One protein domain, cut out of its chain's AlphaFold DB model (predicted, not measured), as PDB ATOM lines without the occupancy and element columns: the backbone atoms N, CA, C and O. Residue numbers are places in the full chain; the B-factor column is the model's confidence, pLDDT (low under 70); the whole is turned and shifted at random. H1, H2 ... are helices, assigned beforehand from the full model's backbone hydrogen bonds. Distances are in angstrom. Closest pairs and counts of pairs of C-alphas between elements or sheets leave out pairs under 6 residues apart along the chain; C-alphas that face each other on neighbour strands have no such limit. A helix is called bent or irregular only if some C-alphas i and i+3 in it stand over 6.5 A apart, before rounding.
ATOM      1  N   ILE A  39     232.314 216.132 230.366       83.62
ATOM      2  CA  ILE A  39     233.428 216.657 229.562       83.62
ATOM      3  C   ILE A  39     234.649 215.752 229.713       83.62
ATOM      4  O   ILE A  39     235.252 215.365 228.715       83.62
ATOM      5  N   ARG A  40     234.991 215.345 230.936       87.06
ATOM      6  CA  ARG A  40     236.112 214.431 231.172       87.06
ATOM      7  C   ARG A  40     235.909 213.083 230.490       87.06
ATOM      8  O   ARG A  40     236.807 212.646 229.773       87.06
ATOM      9  N   LEU A  41     234.743 212.462 230.651       83.38
ATOM     10  CA  LEU A  41     234.389 211.188 230.022       83.38
ATOM     11  C   LEU A  41     234.471 211.257 228.494       83.38
ATOM     12  O   LEU A  41     234.922 210.298 227.879       83.38
ATOM     13  N   SER A  42     234.136 212.400 227.884       77.62
ATOM     14  CA  SER A  42     234.267 212.598 226.433       77.62
ATOM     15  C   SER A  42     235.712 212.534 225.921       77.62
ATOM     16  O   SER A  42     235.932 212.194 224.760       77.62
ATOM     17  N   THR A  43     236.693 212.806 226.788       79.88
ATOM     18  CA  THR A  43     238.130 212.791 226.456       79.88
ATOM     19  C   THR A  43     238.826 211.471 226.787       79.88
ATOM     20  O   THR A  43     240.016 211.315 226.504       79.88
ATOM     21  N   VAL A  44     238.117 210.519 227.401       86.62
ATOM     22  CA  VAL A  44     238.691 209.233 227.809       86.62
ATOM     23  C   VAL A  44     239.069 208.420 226.562       86.62
ATOM     24  O   VAL A  44     238.314 208.376 225.599       86.62
ATOM     25  N   PRO A  45     240.202 207.699 226.543       76.81
ATOM     26  CA  PRO A  45     240.606 206.921 225.368       76.81
ATOM     27  C   PRO A  45     239.550 205.918 224.872       76.81
ATOM     28  O   PRO A  45     239.424 205.712 223.669       76.81
ATOM     29  N   LEU A  46     238.755 205.345 225.784       76.56
ATOM     30  CA  LEU A  46     237.649 204.437 225.462       76.56
ATOM     31  C   LEU A  46     236.492 205.134 224.727       76.56
ATOM     32  O   LEU A  46     235.866 204.507 223.880       76.56
ATOM     33  N   SER A  47     236.213 206.418 224.990       73.62
ATOM     34  CA  SER A  47     235.175 207.165 224.257       73.62
ATOM     35  C   SER A  47     235.611 207.549 222.840       73.62
ATOM     36  O   SER A  47     234.774 207.883 222.002       73.62
ATOM     37  N   LEU A  48     236.918 207.486 222.564       72.00
ATOM     38  CA  LEU A  48     237.525 207.715 221.249       72.00
ATOM     39  C   LEU A  48     237.745 206.413 220.466       72.00
ATOM     40  O   LEU A  48     238.230 206.440 219.330       72.00
ATOM     41  N   GLN A  49     237.420 205.266 221.062       79.75
ATOM     42  CA  GLN A  49     237.459 203.982 220.384       79.75
ATOM     43  C   GLN A  49     236.182 203.801 219.568       79.75
ATOM     44  O   GLN A  49     235.077 204.002 220.066       79.75
ATOM     45  N   ARG A  50     236.342 203.405 218.302       82.44
ATOM     46  CA  ARG A  50     235.211 203.121 217.418       82.44
ATOM     47  C   ARG A  50     234.521 201.845 217.905       82.44
ATOM     48  O   ARG A  50     235.190 200.811 217.943       82.44
ATOM     49  N   PRO A  51     233.217 201.885 218.219       82.44
ATOM     50  CA  PRO A  51     232.433 200.676 218.441       82.44
ATOM     51  C   PRO A  51     232.517 199.728 217.236       82.44
ATOM     52  O   PRO A  51     232.455 200.176 216.092       82.44
ATOM     53  N   GLU A  52     232.646 198.422 217.468       78.56
ATOM     54  CA  GLU A  52     232.863 197.431 216.395       78.56
ATOM     55  C   GLU A  52     231.708 197.360 215.385       78.56
ATOM     56  O   GLU A  52     231.911 197.051 214.213       78.56
ATOM     57  N   ASN A  53     230.500 197.713 215.824       76.69
ATOM     58  CA  ASN A  53     229.288 197.767 215.013       76.69
ATOM     59  C   ASN A  53     229.160 199.043 214.158       76.69
ATOM     60  O   ASN A  53     228.171 199.194 213.441       76.69
ATOM     61  N   LEU A  54     230.112 199.976 214.250       78.88
ATOM     62  CA  LEU A  54     230.147 201.195 213.444       78.88
ATOM     63  C   LEU A  54     231.208 201.085 212.357       78.88
ATOM     64  O   LEU A  54     232.298 200.574 212.591       78.88
ATOM     65  N   SER A  55     230.915 201.578 211.158       80.06
ATOM     66  CA  SER A  55     231.816 201.576 209.998       80.06
ATOM     67  C   SER A  55     233.018 202.514 210.184       80.06
ATOM     68  O   SER A  55     232.998 203.464 210.968       80.06
ATOM     69  N   VAL A  56     234.106 202.226 209.459       81.69
ATOM     70  CA  VAL A  56     235.374 202.989 209.509       81.69
ATOM     71  C   VAL A  56     235.192 204.420 208.985       81.69
ATOM     72  O   VAL A  56     235.985 205.301 209.300       81.69
ATOM     73  N   GLU A  57     234.126 204.678 208.225       80.19
ATOM     74  CA  GLU A  57     233.794 205.994 207.667       80.19
ATOM     75  C   GLU A  57     233.530 207.066 208.737       80.19
ATOM     76  O   GLU A  57     233.732 208.256 208.489       80.19
ATOM     77  N   PHE A  58     233.162 206.652 209.955       80.44
ATOM     78  CA  PHE A  58     232.963 207.553 211.092       80.44
ATOM     79  C   PHE A  58     234.258 207.903 211.830       80.44
ATOM     80  O   PHE A  58     234.225 208.594 212.851       80.44
ATOM     81  N   ASN A  59     235.409 207.465 211.324       83.38
ATOM     82  CA  ASN A  59     236.689 207.915 211.842       83.38
ATOM     83  C   ASN A  59     237.009 209.339 211.358       83.38
ATOM     84  O   ASN A  59     236.702 209.733 210.228       83.38
ATOM     85  N   GLY A  60     237.613 210.139 212.230       79.94
ATOM     86  CA  GLY A  60     238.188 211.437 211.899       79.94
ATOM     87  C   GLY A  60     239.384 211.319 210.953       79.94
ATOM     88  O   GLY A  60     239.825 210.230 210.586       79.94
ATOM     89  N   GLU A  61     239.918 212.467 210.541       74.81
ATOM     90  CA  GLU A  61     241.147 212.546 209.729       74.81
ATOM     91  C   GLU A  61     242.384 212.031 210.486       74.81
ATOM     92  O   GLU A  61     243.395 211.676 209.889       74.81
ATOM     93  N   ASP A  62     242.280 211.939 211.809       77.50
ATOM     94  CA  ASP A  62     243.252 211.366 212.733       77.50
ATOM     95  C   ASP A  62     243.153 209.832 212.857       77.50
ATOM     96  O   ASP A  62     243.894 209.225 213.631       77.50
ATOM     97  N   GLY A  63     242.238 209.196 212.115       79.12
ATOM     98  CA  GLY A  63     242.029 207.746 212.110       79.12
ATOM     99  C   GLY A  63     241.342 207.195 213.364       79.12
ATOM    100  O   GLY A  63     241.157 205.982 213.468       79.12
ATOM    101  N   LYS A  64     240.943 208.059 214.304       80.56
ATOM    102  CA  LYS A  64     240.212 207.693 215.526       80.56
ATOM    103  C   LYS A  64     238.718 207.878 215.327       80.56
ATOM    104  O   LYS A  64     238.299 208.588 214.416       80.56
ATOM    105  N   PHE A  65     237.902 207.257 216.172       84.00
ATOM    106  CA  PHE A  65     236.458 207.449 216.097       84.00
ATOM    107  C   PHE A  65     236.107 208.913 216.339       84.00
ATOM    108  O   PHE A  65     236.554 209.502 217.323       84.00
ATOM    109  N   SER A  66     235.289 209.486 215.456       81.31
ATOM    110  CA  SER A  66     234.723 210.813 215.650       81.31
ATOM    111  C   SER A  66     233.242 210.679 216.003       81.31
ATOM    112  O   SER A  66     232.413 210.479 215.107       81.31
ATOM    113  N   PRO A  67     232.872 210.840 217.290       81.56
ATOM    114  CA  PRO A  67     231.474 210.852 217.709       81.56
ATOM    115  C   PRO A  67     230.635 211.871 216.930       81.56
ATOM    116  O   PRO A  67     229.464 211.624 216.660       81.56
ATOM    117  N   TYR A  68     231.245 212.987 216.513       78.69
ATOM    118  CA  TYR A  68     230.594 214.035 215.726       78.69
ATOM    119  C   TYR A  68     230.167 213.562 214.333       78.69
ATOM    120  O   TYR A  68     229.041 213.843 213.937       78.69
ATOM    121  N   LYS A  69     231.010 212.805 213.617       81.88
ATOM    122  CA  LYS A  69     230.655 212.258 212.293       81.88
ATOM    123  C   LYS A  69     229.517 211.244 212.386       81.88
ATOM    124  O   LYS A  69     228.624 211.219 211.544       81.88
ATOM    125  N   TRP A  70     229.535 210.413 213.427       83.69
ATOM    126  CA  TRP A  70     228.454 209.461 213.674       83.69
ATOM    127  C   TRP A  70     227.136 210.157 214.044       83.69
ATOM    128  O   TRP A  70     226.075 209.781 213.541       83.69
ATOM    129  N   LEU A  71     227.198 211.197 214.881       82.69
ATOM    130  CA  LEU A  71     226.044 212.033 215.229       82.69
ATOM    131  C   LEU A  71     225.462 212.747 214.009       82.69
ATOM    132  O   LEU A  71     224.248 212.752 213.840       82.69
ATOM    133  N   GLU A  72     226.310 213.300 213.143       80.31
ATOM    134  CA  GLU A  72     225.889 213.934 211.893       80.31
ATOM    135  C   GLU A  72     225.134 212.948 210.998       80.31
ATOM    136  O   GLU A  72     224.006 213.226 210.603       80.31
ATOM    137  N   HIS A  73     225.676 211.747 210.788       81.00
ATOM    138  CA  HIS A  73     224.984 210.697 210.042       81.00
ATOM    139  C   HIS A  73     223.661 210.278 210.702       81.00
ATOM    140  O   HIS A  73     222.654 210.101 210.020       81.00
ATOM    141  N   ARG A  74     223.608 210.154 212.037       80.25
ATOM    142  CA  ARG A  74     222.346 209.892 212.754       80.25
ATOM    143  C   ARG A  74     221.326 211.002 212.519       80.25
ATOM    144  O   ARG A  74     220.167 210.691 212.279       80.25
ATOM    145  N   TRP A  75     221.742 212.265 212.527       80.75
ATOM    146  CA  TRP A  75     220.871 213.403 212.234       80.75
ATOM    147  C   TRP A  75     220.404 213.437 210.775       80.75
ATOM    148  O   TRP A  75     219.244 213.756 210.512       80.75
ATOM    149  N   GLU A  76     221.268 213.072 209.828       76.44
ATOM    150  CA  GLU A  76     220.911 212.934 208.414       76.44
ATOM    151  C   GLU A  76     219.887 211.814 208.190       76.44
ATOM    152  O   GLU A  76     218.883 212.035 207.504       76.44
ATOM    153  N   VAL A  77     220.105 210.647 208.808       70.81
ATOM    154  CA  VAL A  77     219.224 209.470 208.730       70.81
ATOM    155  C   VAL A  77     217.890 209.708 209.440       70.81
ATOM    156  O   VAL A  77     216.842 209.366 208.898       70.81
ATOM    157  N   GLU A  78     217.895 210.336 210.619       66.81
ATOM    158  CA  GLU A  78     216.679 210.696 211.366       66.81
ATOM    159  C   GLU A  78     215.948 211.911 210.763       66.81
ATOM    160  O   GLU A  78     214.902 212.327 211.261       66.81
ATOM    161  N   GLY A  79     216.466 212.500 209.679       51.19
ATOM    162  CA  GLY A  79     215.840 213.636 209.006       51.19
ATOM    163  C   GLY A  79     215.858 214.929 209.826       51.19
ATOM    164  O   GLY A  79     215.284 215.932 209.389       51.19
ATOM    165  N   ILE A  80     216.571 214.948 210.957       59.31
ATOM    166  CA  ILE A  80     216.923 216.141 211.734       59.31
ATOM    167  C   ILE A  80     218.067 216.830 210.994       59.31
ATOM    168  O   ILE A  80     219.176 217.013 211.485       59.31
ATOM    169  N   LYS A  81     217.802 217.207 209.746       55.69
ATOM    170  CA  LYS A  81     218.697 218.074 209.004       55.69
ATOM    171  C   LYS A  81     218.797 219.348 209.825       55.69
ATOM    172  O   LYS A  81     217.831 220.113 209.893       55.69
ATOM    173  N   ASN A  82     219.968 219.578 210.419       52.84
ATOM    174  CA  ASN A  82     220.436 220.919 210.713       52.84
ATOM    175  C   ASN A  82     220.236 221.702 209.424       52.84
ATOM    176  O   ASN A  82     220.982 221.562 208.454       52.84
ATOM    177  N   ARG A  83     219.149 222.470 209.371       41.97
ATOM    178  CA  ARG A  83     218.942 223.425 208.305       41.97
ATOM    179  C   ARG A  83     220.070 224.420 208.520       41.97
ATOM    180  O   ARG A  83     219.943 225.314 209.352       41.97
ATOM    181  N   ALA A  84     221.178 224.253 207.795       51.69
ATOM    182  CA  ALA A  84     222.082 225.360 207.546       51.69
ATOM    183  C   ALA A  84     221.176 226.550 207.203       51.69
ATOM    184  O   ALA A  84     220.229 226.354 206.419       51.69
ATOM    185  N   PRO A  85     221.349 227.725 207.834       45.72
ATOM    186  CA  PRO A  85     220.491 228.851 207.539       45.72
ATOM    187  C   PRO A  85     220.619 229.057 206.039       45.72
ATOM    188  O   PRO A  85     221.690 229.362 205.522       45.72
ATOM    189  N   THR A  86     219.544 228.764 205.305       50.56
ATOM    190  CA  THR A  86     219.529 228.997 203.862       50.56
ATOM    191  C   THR A  86     219.994 230.438 203.655       50.56
ATOM    192  O   THR A  86     219.668 231.277 204.491       50.56
ATOM    193  N   LYS A  87     220.734 230.771 202.593       56.16
ATOM    194  CA  LYS A  87     221.208 232.157 202.374       56.16
ATOM    195  C   LYS A  87     220.088 233.208 202.527       56.16
ATOM    196  O   LYS A  87     220.341 234.308 202.984       56.16
ATOM    197  N   LYS A  88     218.830 232.816 202.281       54.81
ATOM    198  CA  LYS A  88     217.608 233.600 202.543       54.81
ATOM    199  C   LYS A  88     217.289 233.837 204.031       54.81
ATOM    200  O   LYS A  88     216.772 234.886 204.377       54.81
ATOM    201  N   LEU A  89     217.563 232.867 204.901       50.88
ATOM    202  CA  LEU A  89     217.435 232.971 206.359       50.88
ATOM    203  C   LEU A  89     218.616 233.752 206.955       50.88
ATOM    204  O   LEU A  89     218.421 234.501 207.899       50.88
ATOM    205  N   GLN A  90     219.807 233.649 206.363       57.25
ATOM    206  CA  GLN A  90     220.967 234.454 206.757       57.25
ATOM    207  C   GLN A  90     220.804 235.927 206.344       57.25
ATOM    208  O   GLN A  90     221.039 236.804 207.165       57.25
ATOM    209  N   ASP A  91     220.266 236.205 205.150       53.88
ATOM    210  CA  ASP A  91     219.820 237.552 204.757       53.88
ATOM    211  C   ASP A  91     218.654 238.056 205.618       53.88
ATOM    212  O   ASP A  91     218.615 239.234 205.949       53.88
ATOM    213  N   ALA A  92     217.726 237.190 206.044       56.31
ATOM    214  CA  ALA A  92     216.641 237.576 206.952       56.31
ATOM    215  C   ALA A  92     217.117 237.836 208.392       56.31
ATOM    216  O   ALA A  92     216.536 238.673 209.072       56.31
ATOM    217  N   LEU A  93     218.173 237.159 208.853       56.56
ATOM    218  CA  LEU A  93     218.829 237.438 210.133       56.56
ATOM    219  C   LEU A  93     219.693 238.705 210.052       56.56
ATOM    220  O   LEU A  93     219.679 239.496 210.986       56.56
ATOM    221  N   ASN A  94     220.368 238.949 208.926       57.28
ATOM    222  CA  ASN A  94     221.119 240.186 208.685       57.28
ATOM    223  C   ASN A  94     220.188 241.399 208.488       57.28
ATOM    224  O   ASN A  94     220.510 242.493 208.938       57.28
ATOM    225  N   ALA A  95     219.014 241.212 207.875       55.34
ATOM    226  CA  ALA A  95     217.968 242.233 207.779       55.34
ATOM    227  C   ALA A  95     217.187 242.395 209.098       55.34
ATOM    228  O   ALA A  95     216.770 243.500 209.433       55.34
ATOM    229  N   GLY A  96     217.017 241.312 209.863       48.25
ATOM    230  CA  GLY A  96     216.395 241.310 211.188       48.25
ATOM    231  C   GLY A  96     217.289 241.886 212.286       48.25
ATOM    232  O   GLY A  96     216.775 242.374 213.279       48.25
TER     233      GLY A  96
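What this domain is: This is residues 39 to 96 of the 369 residues of an uncharacterized protein of Necator americanus (UniProt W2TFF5). The printed part is a strung-out chain of helices with no packed core: the longest helix, H3, lies between a wide loop with two short helices, H1 and H2, at its first end and a thin link leading away from its last end to a lone helix, H4. The loop, residues 49 to 66, leaves H2 and comes back to H3 near where it set out, while H4 makes the far end of the long axis and no helix touches another. The printed part has 58 residues with four named helices, in the order H1, H2, H3, H4, and no named strand; 29 of the 58 residues are in named elements, and the class is all helix. The whole is extended, with a radius of gyration of the C-alphas of 16.1 A, and elongated, with spans of 46 by 26 by 19 A.

How they stand to each other: H3, residues 67 to 77, is the longest helix by residues and touches no helix. Before it in the chain comes H2, residues 45 to 48, which is close to H3 but not clearly touching. The closest C-alphas of this pair are those of Leu 48 and Pro 67, 7.7 A apart, and the two centres are 17.5 A apart. H1, residues 39 to 42, is close to H2 but not clearly touching. Their closest C-alphas are those of Leu 41 and Ser 47, 7.1 A apart, and their centres are 9.4 A apart. H1 and H3 are apart. H4, residues 87 to 96, is apart from H3, and it is apart from H1 and from H2 too. Residues 74 to 79, of which 74 to 77 belong to H3, stand free, and so do residues 86 to 92, of which 87 to 92 belong to H4. In the backbone, every O i to N i+4 pair inside H3 and H4 is within hydrogen-bond range. H1 and H2, with 4 residues each, are too short for such a pair; in each, the one pair of O i and N i+3 is within range.

Where its parts are: H3 has 11 residues, Pro 67 to Val 77, and measures 15.3 A from first to last C-alpha; it begins with C-alpha 67 at (231.474, 210.852, 217.709) and ends with C-alpha 77 at (219.224, 209.470, 208.730). H4 has 10 residues, Lys 87 to Gly 96, and measures 13.6 A; its last C-alpha, 96, is at (216.395, 241.310, 211.188). H1, Ile 39 to Ser 42, and H2, Pro 45 to Leu 48, have 4 residues each and each measure 5.2 A. C-alpha 39, the first one printed, is at (233.428, 216.657, 229.562). No helix is bent or irregular.

The domain as a whole: The two C-alphas farthest apart are those of Glu 52 and Ala 95, at 48.0 A, and the first and last printed C-alphas, of Ile 39 and Gly 96, are 35.1 A apart. The printed part has no cut. H1 and H2 are joined by a tight link of 2 residues, H3 and H4 by a short link of 9, and H2 and H3 by a long link of 18, residues 49 to 66. The C-alphas of that long link lie 8 to 19 A from the mean of the C-alphas. The mean pLDDT of the printed part is 71.4. Residues 78 to 96 are under 70, and H4 has a mean of 55; the means of H1, H2 and H3 are 83, 75 and 80.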